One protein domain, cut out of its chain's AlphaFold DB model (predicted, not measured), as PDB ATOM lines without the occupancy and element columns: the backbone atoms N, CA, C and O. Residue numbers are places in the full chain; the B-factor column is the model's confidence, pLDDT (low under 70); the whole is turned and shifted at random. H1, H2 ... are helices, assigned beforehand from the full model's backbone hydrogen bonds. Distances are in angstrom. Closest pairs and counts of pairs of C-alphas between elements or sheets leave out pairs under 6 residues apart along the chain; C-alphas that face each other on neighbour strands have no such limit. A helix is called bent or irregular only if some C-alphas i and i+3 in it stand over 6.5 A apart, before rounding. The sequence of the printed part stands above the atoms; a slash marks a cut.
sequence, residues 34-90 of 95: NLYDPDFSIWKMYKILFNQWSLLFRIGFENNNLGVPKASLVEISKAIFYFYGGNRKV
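Overview. This is residues 34 to 90 of the 95 residues of the protein "Carboxylate--amine ligase" of Leptospira interrogans serovar Canicola (UniProt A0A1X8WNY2). Two helices that do not pack on each other make an open, lopsided V: the long H1 is one arm, the link of residues 66 to 72 turns at the corner, and the shorter H2 continues that link as the second arm. At the far end of H1, residues 34 to 41 make a small hook, with residues 34 to 37 folded back beside the beginning of H1. The printed part has 57 residues, with two named helices in the order H1, H2 and no named strand; the class is all helix. The whole is extended, with a radius of gyration of the C-alphas of 16.8 A, and flat, spanning 40 by 38 by 17 A.

Along the chain. Start at C-alpha 34, at (-4.785, -36.681, -7.606). Then find C-alpha 42 at (-6.938, -31.550, 2.363), where H1 begins; it holds residues 42 to 65 and measures 34.7 A from first to last C-alpha. H2, residues 73 to 85, measures 17.2 A and ends at C-alpha 85, at (-17.734, -63.112, -2.508).

Arrangement. Watch x fall along H1 from -6.938 to -37.986, then rise along H2 from -31.161 to -17.734. H1 and H2 are apart, with no C-alpha of the one within 8 A of the other. Seven residues, 66 to 72, form a short link between them. In both H1 and H2, every O i to N i+4 pair is within hydrogen-bond range, and neither helix is bent. Residues 71 to 90, of which 73 to 85 belong to H2, stand free.

Size, cuts and confidence. The two C-alphas farthest apart are those of Pro 38 and Gly 67, at 43.2 A. The printed part has no cut, and no link is long. Look in the B-factor column for low confidence, under 70, at residues 34 to 40 and 86 to 90; the mean pLDDT of the printed part is 77.1.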
ATOM      1  N   ASN A  34      -5.050 -37.984  -8.225       52.56
ATOM      2  CA  ASN A  34      -4.785 -36.681  -7.606       52.56
ATOM      3  C   ASN A  34      -4.934 -36.631  -6.074       52.56
ATOM      4  O   ASN A  34      -4.574 -35.614  -5.488       52.56
ATOM      5  N   LEU A  35      -5.502 -37.645  -5.409       50.12
ATOM      6  CA  LEU A  35      -5.659 -37.630  -3.946       50.12
ATOM      7  C   LEU A  35      -4.325 -37.766  -3.185       50.12
ATOM      8  O   LEU A  35      -4.281 -37.448  -2.002       50.12
ATOM      9  N   TYR A  36      -3.258 -38.216  -3.849       52.50
ATOM     10  CA  TYR A  36      -1.944 -38.441  -3.233       52.50
ATOM     11  C   TYR A  36      -0.889 -37.413  -3.640       52.50
ATOM     12  O   TYR A  36       0.285 -37.587  -3.320       52.50
ATOM     13  N   ASP A  37      -1.282 -36.362  -4.357       57.16
ATOM     14  CA  ASP A  37      -0.364 -35.288  -4.715       57.16
ATOM     15  C   ASP A  37      -0.102 -34.420  -3.461       57.16
ATOM     16  O   ASP A  37      -1.049 -33.820  -2.936       57.16
ATOM     17  N   PRO A  38       1.140 -34.376  -2.935       59.03
ATOM     18  CA  PRO A  38       1.473 -33.640  -1.714       59.03
ATOM     19  C   PRO A  38       1.211 -32.129  -1.822       59.03
ATOM     20  O   PRO A  38       1.112 -31.460  -0.792       59.03
ATOM     21  N   ASP A  39       1.030 -31.598  -3.037       63.53
ATOM     22  CA  ASP A  39       0.689 -30.194  -3.286       63.53
ATOM     23  C   ASP A  39      -0.816 -29.889  -3.134       63.53
ATOM     24  O   ASP A  39      -1.249 -28.730  -3.208       63.53
ATOM     25  N   PHE A  40      -1.662 -30.900  -2.910       61.97
ATOM     26  CA  PHE A  40      -3.083 -30.693  -2.645       61.97
ATOM     27  C   PHE A  40      -3.352 -30.539  -1.150       61.97
ATOM     28  O   PHE A  40      -3.194 -31.457  -0.351       61.97
ATOM     29  N   SER A  41      -3.883 -29.377  -0.763       72.50
ATOM     30  CA  SER A  41      -4.443 -29.223   0.576       72.50
ATOM     31  C   SER A  41      -5.659 -30.138   0.757       72.50
ATOM     32  O   SER A  41      -6.499 -30.274  -0.140       72.50
ATOM     33  N   ILE A  42      -5.800 -30.707   1.956       75.75
ATOM     34  CA  ILE A  42      -6.938 -31.550   2.363       75.75
ATOM     35  C   ILE A  42      -8.282 -30.886   2.002       75.75
ATOM     36  O   ILE A  42      -9.195 -31.522   1.479       75.75
ATOM     37  N   TRP A  43      -8.384 -29.567   2.182       76.38
ATOM     38  CA  TRP A  43      -9.551 -28.770   1.793       76.38
ATOM     39  C   TRP A  43      -9.878 -28.832   0.296       76.38
ATOM     40  O   TRP A  43     -11.047 -28.933  -0.082       76.38
ATOM     41  N   LYS A  44      -8.862 -28.785  -0.571       74.75
ATOM     42  CA  LYS A  44      -9.029 -28.873  -2.028       74.75
ATOM     43  C   LYS A  44      -9.520 -30.263  -2.435       74.75
ATOM     44  O   LYS A  44     -10.400 -30.352  -3.291       74.75
ATOM     45  N   MET A  45      -9.032 -31.320  -1.781       75.06
ATOM     46  CA  MET A  45      -9.514 -32.692  -1.985       75.06
ATOM     47  C   MET A  45     -10.990 -32.831  -1.597       75.06
ATOM     48  O   MET A  45     -11.798 -33.269  -2.414       75.06
ATOM     49  N   TYR A  46     -11.376 -32.377  -0.398       78.56
ATOM     50  CA  TYR A  46     -12.777 -32.416   0.038       78.56
ATOM     51  C   TYR A  46     -13.693 -31.601  -0.873       78.56
ATOM     52  O   TYR A  46     -14.772 -32.067  -1.224       78.56
ATOM     53  N   LYS A  47     -13.263 -30.421  -1.335       82.94
ATOM     54  CA  LYS A  47     -14.032 -29.621  -2.301       82.94
ATOM     55  C   LYS A  47     -14.283 -30.386  -3.603       82.94
ATOM     56  O   LYS A  47     -15.388 -30.341  -4.139       82.94
ATOM     57  N   ILE A  48     -13.278 -31.105  -4.103       79.31
ATOM     58  CA  ILE A  48     -13.423 -31.962  -5.286       79.31
ATOM     59  C   ILE A  48     -14.422 -33.093  -5.008       79.31
ATOM     60  O   ILE A  48     -15.312 -33.309  -5.829       79.31
ATOM     61  N   LEU A  49     -14.330 -33.774  -3.863       79.50
ATOM     62  CA  LEU A  49     -15.258 -34.848  -3.482       79.50
ATOM     63  C   LEU A  49     -16.703 -34.347  -3.344       79.50
ATOM     64  O   LEU A  49     -17.613 -34.930  -3.932       79.50
ATOM     65  N   PHE A  50     -16.926 -33.226  -2.656       83.38
ATOM     66  CA  PHE A  50     -18.261 -32.643  -2.508       83.38
ATOM     67  C   PHE A  50     -18.870 -32.232  -3.850       83.38
ATOM     68  O   PHE A  50     -20.047 -32.499  -4.094       83.38
ATOM     69  N   ASN A  51     -18.075 -31.658  -4.756       83.00
ATOM     70  CA  ASN A  51     -18.536 -31.345  -6.109       83.00
ATOM     71  C   ASN A  51     -18.944 -32.610  -6.878       83.00
ATOM     72  O   ASN A  51     -19.932 -32.600  -7.614       83.00
ATOM     73  N   GLN A  52     -18.207 -33.710  -6.701       80.31
ATOM     74  CA  GLN A  52     -18.542 -34.989  -7.322       80.31
ATOM     75  C   GLN A  52     -19.853 -35.546  -6.776       80.31
ATOM     76  O   GLN A  52     -20.730 -35.902  -7.559       80.31
ATOM     77  N   TRP A  53     -20.023 -35.581  -5.455       81.56
ATOM     78  CA  TRP A  53     -21.263 -36.053  -4.842       81.56
ATOM     79  C   TRP A  53     -22.455 -35.182  -5.230       81.56
ATOM     80  O   TRP A  53     -23.493 -35.723  -5.598       81.56
ATOM     81  N   SER A  54     -22.299 -33.857  -5.249       85.88
ATOM     82  CA  SER A  54     -23.347 -32.934  -5.701       85.88
ATOM     83  C   SER A  54     -23.820 -33.254  -7.124       85.88
ATOM     84  O   SER A  54     -25.024 -33.339  -7.374       85.88
ATOM     85  N   LEU A  55     -22.890 -33.523  -8.049       83.44
ATOM     86  CA  LEU A  55     -23.229 -33.926  -9.413       83.44
ATOM     87  C   LEU A  55     -23.995 -35.257  -9.452       83.44
ATOM     88  O   LEU A  55     -24.958 -35.385 -10.206       83.44
ATOM     89  N   LEU A  56     -23.591 -36.235  -8.639       81.94
ATOM     90  CA  LEU A  56     -24.249 -37.542  -8.578       81.94
ATOM     91  C   LEU A  56     -25.658 -37.461  -8.008       81.94
ATOM     92  O   LEU A  56     -26.569 -38.056  -8.576       81.94
ATOM     93  N   PHE A  57     -25.854 -36.684  -6.944       85.69
ATOM     94  CA  PHE A  57     -27.184 -36.433  -6.402       85.69
ATOM     95  C   PHE A  57     -28.076 -35.731  -7.419       85.69
ATOM     96  O   PHE A  57     -29.234 -36.113  -7.557       85.69
ATOM     97  N   ARG A  58     -27.537 -34.778  -8.190       87.75
ATOM     98  CA  ARG A  58     -28.285 -34.134  -9.274       87.75
ATOM     99  C   ARG A  58     -28.707 -35.142 -10.342       87.75
ATOM    100  O   ARG A  58     -29.877 -35.181 -10.689       87.75
ATOM    101  N   ILE A  59     -27.796 -35.989 -10.821       84.94
ATOM    102  CA  ILE A  59     -28.130 -37.039 -11.802       84.94
ATOM    103  C   ILE A  59     -29.181 -38.004 -11.235       84.94
ATOM    104  O   ILE A  59     -30.139 -38.343 -11.921       84.94
ATOM    105  N   GLY A  60     -29.031 -38.427  -9.977       84.25
ATOM    106  CA  GLY A  60     -29.999 -39.296  -9.307       84.25
ATOM    107  C   GLY A  60     -31.379 -38.651  -9.159       84.25
ATOM    108  O   GLY A  60     -32.391 -39.330  -9.324       84.25
ATOM    109  N   PHE A  61     -31.425 -37.347  -8.889       87.25
ATOM    110  CA  PHE A  61     -32.659 -36.568  -8.829       87.25
ATOM    111  C   PHE A  61     -33.340 -36.475 -10.201       87.25
ATOM    112  O   PHE A  61     -34.520 -36.797 -10.308       87.25
ATOM    113  N   GLU A  62     -32.597 -36.133 -11.256       89.19
ATOM    114  CA  GLU A  62     -33.131 -36.092 -12.625       89.19
ATOM    115  C   GLU A  62     -33.639 -37.468 -13.079       89.19
ATOM    116  O   GLU A  62     -34.751 -37.586 -13.588       89.19
ATOM    117  N   ASN A  63     -32.884 -38.538 -12.818       84.44
ATOM    118  CA  ASN A  63     -33.311 -39.906 -13.125       84.44
ATOM    119  C   ASN A  63     -34.594 -40.294 -12.378       84.44
ATOM    120  O   ASN A  63     -35.466 -40.945 -12.948       84.44
ATOM    121  N   ASN A  64     -34.735 -39.868 -11.121       87.19
ATOM    122  CA  ASN A  64     -35.957 -40.077 -10.355       87.19
ATOM    123  C   ASN A  64     -37.149 -39.320 -10.962       87.19
ATOM    124  O   ASN A  64     -38.242 -39.878 -11.027       87.19
ATOM    125  N   ASN A  65     -36.944 -38.091 -11.443       88.69
ATOM    126  CA  ASN A  65     -37.986 -37.323 -12.135       88.69
ATOM    127  C   ASN A  65     -38.396 -37.968 -13.466       88.69
ATOM    128  O   ASN A  65     -39.557 -37.897 -13.852       88.69
ATOM    129  N   LEU A  66     -37.462 -38.643 -14.138       90.75
ATOM    130  CA  LEU A  66     -37.710 -39.427 -15.351       90.75
ATOM    131  C   LEU A  66     -38.333 -40.810 -15.071       90.75
ATOM    132  O   LEU A  66     -38.557 -41.575 -16.006       90.75
ATOM    133  N   GLY A  67     -38.609 -41.149 -13.807       87.31
ATOM    134  CA  GLY A  67     -39.216 -42.425 -13.420       87.31
ATOM    135  C   GLY A  67     -38.265 -43.623 -13.481       87.31
ATOM    136  O   GLY A  67     -38.720 -44.766 -13.448       87.31
ATOM    137  N   VAL A  68     -36.950 -43.393 -13.563       86.69
ATOM    138  CA  VAL A  68     -35.958 -44.473 -13.521       86.69
ATOM    139  C   VAL A  68     -35.975 -45.099 -12.119       86.69
ATOM    140  O   VAL A  68     -35.789 -44.383 -11.128       86.69
ATOM    141  N   PRO A  69     -36.181 -46.423 -11.997       80.19
ATOM    142  CA  PRO A  69     -36.222 -47.086 -10.702       80.19
ATOM    143  C   PRO A  69     -34.865 -46.991  -9.998       80.19
ATOM    144  O   PRO A  69     -33.806 -47.152 -10.606       80.19
ATOM    145  N   LYS A  70     -34.898 -46.733  -8.687       83.81
ATOM    146  CA  LYS A  70     -33.694 -46.742  -7.848       83.81
ATOM    147  C   LYS A  70     -33.305 -48.184  -7.563       83.81
ATOM    148  O   LYS A  70     -34.182 -49.019  -7.352       83.81
ATOM    149  N   ALA A  71     -32.004 -48.443  -7.474       83.81
ATOM    150  CA  ALA A  71     -31.526 -49.724  -6.980       83.81
ATOM    151  C   ALA A  71     -32.078 -49.969  -5.567       83.81
ATOM    152  O   ALA A  71     -31.937 -49.134  -4.668       83.81
ATOM    153  N   SER A  72     -32.719 -51.113  -5.379       86.25
ATOM    154  CA  SER A  72     -33.176 -51.574  -4.077       86.25
ATOM    155  C   SER A  72     -31.989 -51.991  -3.206       86.25
ATOM    156  O   SER A  72     -30.937 -52.408  -3.695       86.25
ATOM    157  N   LEU A  73     -32.172 -51.952  -1.884       84.38
ATOM    158  CA  LEU A  73     -31.161 -52.430  -0.934       84.38
ATOM    159  C   LEU A  73     -30.764 -53.892  -1.187       84.38
ATOM    160  O   LEU A  73     -29.622 -54.273  -0.939       84.38
ATOM    161  N   VAL A  74     -31.688 -54.700  -1.715       84.50
ATOM    162  CA  VAL A  74     -31.446 -56.103  -2.068       84.50
ATOM    163  C   VAL A  74     -30.522 -56.208  -3.278       84.50
ATOM    164  O   VAL A  74     -29.593 -57.009  -3.257       84.50
ATOM    165  N   GLU A  75     -30.736 -55.400  -4.316       84.19
ATOM    166  CA  GLU A  75     -29.856 -55.359  -5.490       84.19
ATOM    167  C   GLU A  75     -28.461 -54.864  -5.119       84.19
ATOM    168  O   GLU A  75     -27.475 -55.478  -5.522       84.19
ATOM    169  N   ILE A  76     -28.373 -53.827  -4.281       85.56
ATOM    170  CA  ILE A  76     -27.096 -53.317  -3.767       85.56
ATOM    171  C   ILE A  76     -26.375 -54.406  -2.963       85.56
ATOM    172  O   ILE A  76     -25.210 -54.694  -3.222       85.56
ATOM    173  N   SER A  77     -27.068 -55.070  -2.035       83.00
ATOM    174  CA  SER A  77     -26.488 -56.138  -1.208       83.00
ATOM    175  C   SER A  77     -26.033 -57.336  -2.042       83.00
ATOM    176  O   SER A  77     -24.941 -57.860  -1.826       83.00
ATOM    177  N   LYS A  78     -26.829 -57.748  -3.035       83.62
ATOM    178  CA  LYS A  78     -26.462 -58.813  -3.979       83.62
ATOM    179  C   LYS A  78     -25.244 -58.429  -4.813       83.62
ATOM    180  O   LYS A  78     -24.359 -59.260  -4.988       83.62
ATOM    181  N   ALA A  79     -25.177 -57.188  -5.296       82.44
ATOM    182  CA  ALA A  79     -24.040 -56.692  -6.063       82.44
ATOM    183  C   ALA A  79     -22.757 -56.668  -5.220       82.44
ATOM    184  O   ALA A  79     -21.721 -57.141  -5.680       82.44
ATOM    185  N   ILE A  80     -22.833 -56.198  -3.970       82.69
ATOM    186  CA  ILE A  80     -21.712 -56.218  -3.020       82.69
ATOM    187  C   ILE A  80     -21.267 -57.660  -2.759       82.69
ATOM    188  O   ILE A  80     -20.084 -57.973  -2.885       82.69
ATOM    189  N   PHE A  81     -22.204 -58.558  -2.451       84.06
ATOM    190  CA  PHE A  81     -21.887 -59.960  -2.186       84.06
ATOM    191  C   PHE A  81     -21.265 -60.652  -3.405       84.06
ATOM    192  O   PHE A  81     -20.294 -61.382  -3.263       84.06
ATOM    193  N   TYR A  82     -21.762 -60.387  -4.612       78.88
ATOM    194  CA  TYR A  82     -21.167 -60.905  -5.843       78.88
ATOM    195  C   TYR A  82     -19.756 -60.345  -6.080       78.88
ATOM    196  O   TYR A  82     -18.844 -61.087  -6.436       78.88
ATOM    197  N   PHE A  83     -19.559 -59.045  -5.846       73.88
ATOM    198  CA  PHE A  83     -18.285 -58.369  -6.082       73.88
ATOM    199  C   PHE A  83     -17.171 -58.811  -5.120       73.88
ATOM    200  O   PHE A  83     -16.015 -58.935  -5.540       73.88
ATOM    201  N   TYR A  84     -17.505 -59.050  -3.847       76.75
ATOM    202  CA  TYR A  84     -16.547 -59.442  -2.804       76.75
ATOM    203  C   TYR A  84     -16.510 -60.950  -2.519       76.75
ATOM    204  O   TYR A  84     -15.478 -61.454  -2.089       76.75
ATOM    205  N   GLY A  85     -17.607 -61.672  -2.753       74.56
ATOM    206  CA  GLY A  85     -17.734 -63.112  -2.508       74.56
ATOM    207  C   GLY A  85     -17.581 -63.989  -3.756       74.56
ATOM    208  O   GLY A  85     -17.479 -65.207  -3.637       74.56
ATOM    209  N   GLY A  86     -17.565 -63.408  -4.958       66.00
ATOM    210  CA  GLY A  86     -17.327 -64.140  -6.199       66.00
ATOM    211  C   GLY A  86     -15.842 -64.436  -6.420       66.00
ATOM    212  O   GLY A  86     -15.006 -63.536  -6.343       66.00
ATOM    213  N   ASN A  87     -15.513 -65.685  -6.769       57.00
ATOM    214  CA  ASN A  87     -14.192 -66.063  -7.280       57.00
ATOM    215  C   ASN A  87     -13.914 -65.304  -8.585       57.00
ATOM    216  O   ASN A  87     -14.232 -65.789  -9.676       57.00
ATOM    217  N   ARG A  88     -13.327 -64.104  -8.496       59.44
ATOM    218  CA  ARG A  88     -12.867 -63.374  -9.676       59.44
ATOM    219  C   ARG A  88     -11.806 -64.217 -10.376       59.44
ATOM    220  O   ARG A  88     -10.645 -64.226  -9.981       59.44
ATOM    221  N   LYS A  89     -12.177 -64.855 -11.484       53.44
ATOM    222  CA  LYS A  89     -11.217 -65.137 -12.550       53.44
ATOM    223  C   LYS A  89     -10.912 -63.805 -13.227       53.44
ATOM    224  O   LYS A  89     -11.527 -63.457 -14.228       53.44
ATOM    225  N   VAL A  90     -10.017 -63.021 -12.627       53.81
ATOM    226  CA  VAL A  90      -9.416 -61.880 -13.320       53.81
ATOM    227  C   VAL A  90      -8.585 -62.491 -14.440       53.81
ATOM    228  O   VAL A  90      -7.584 -63.152 -14.176       53.81
TER     229      VAL A  90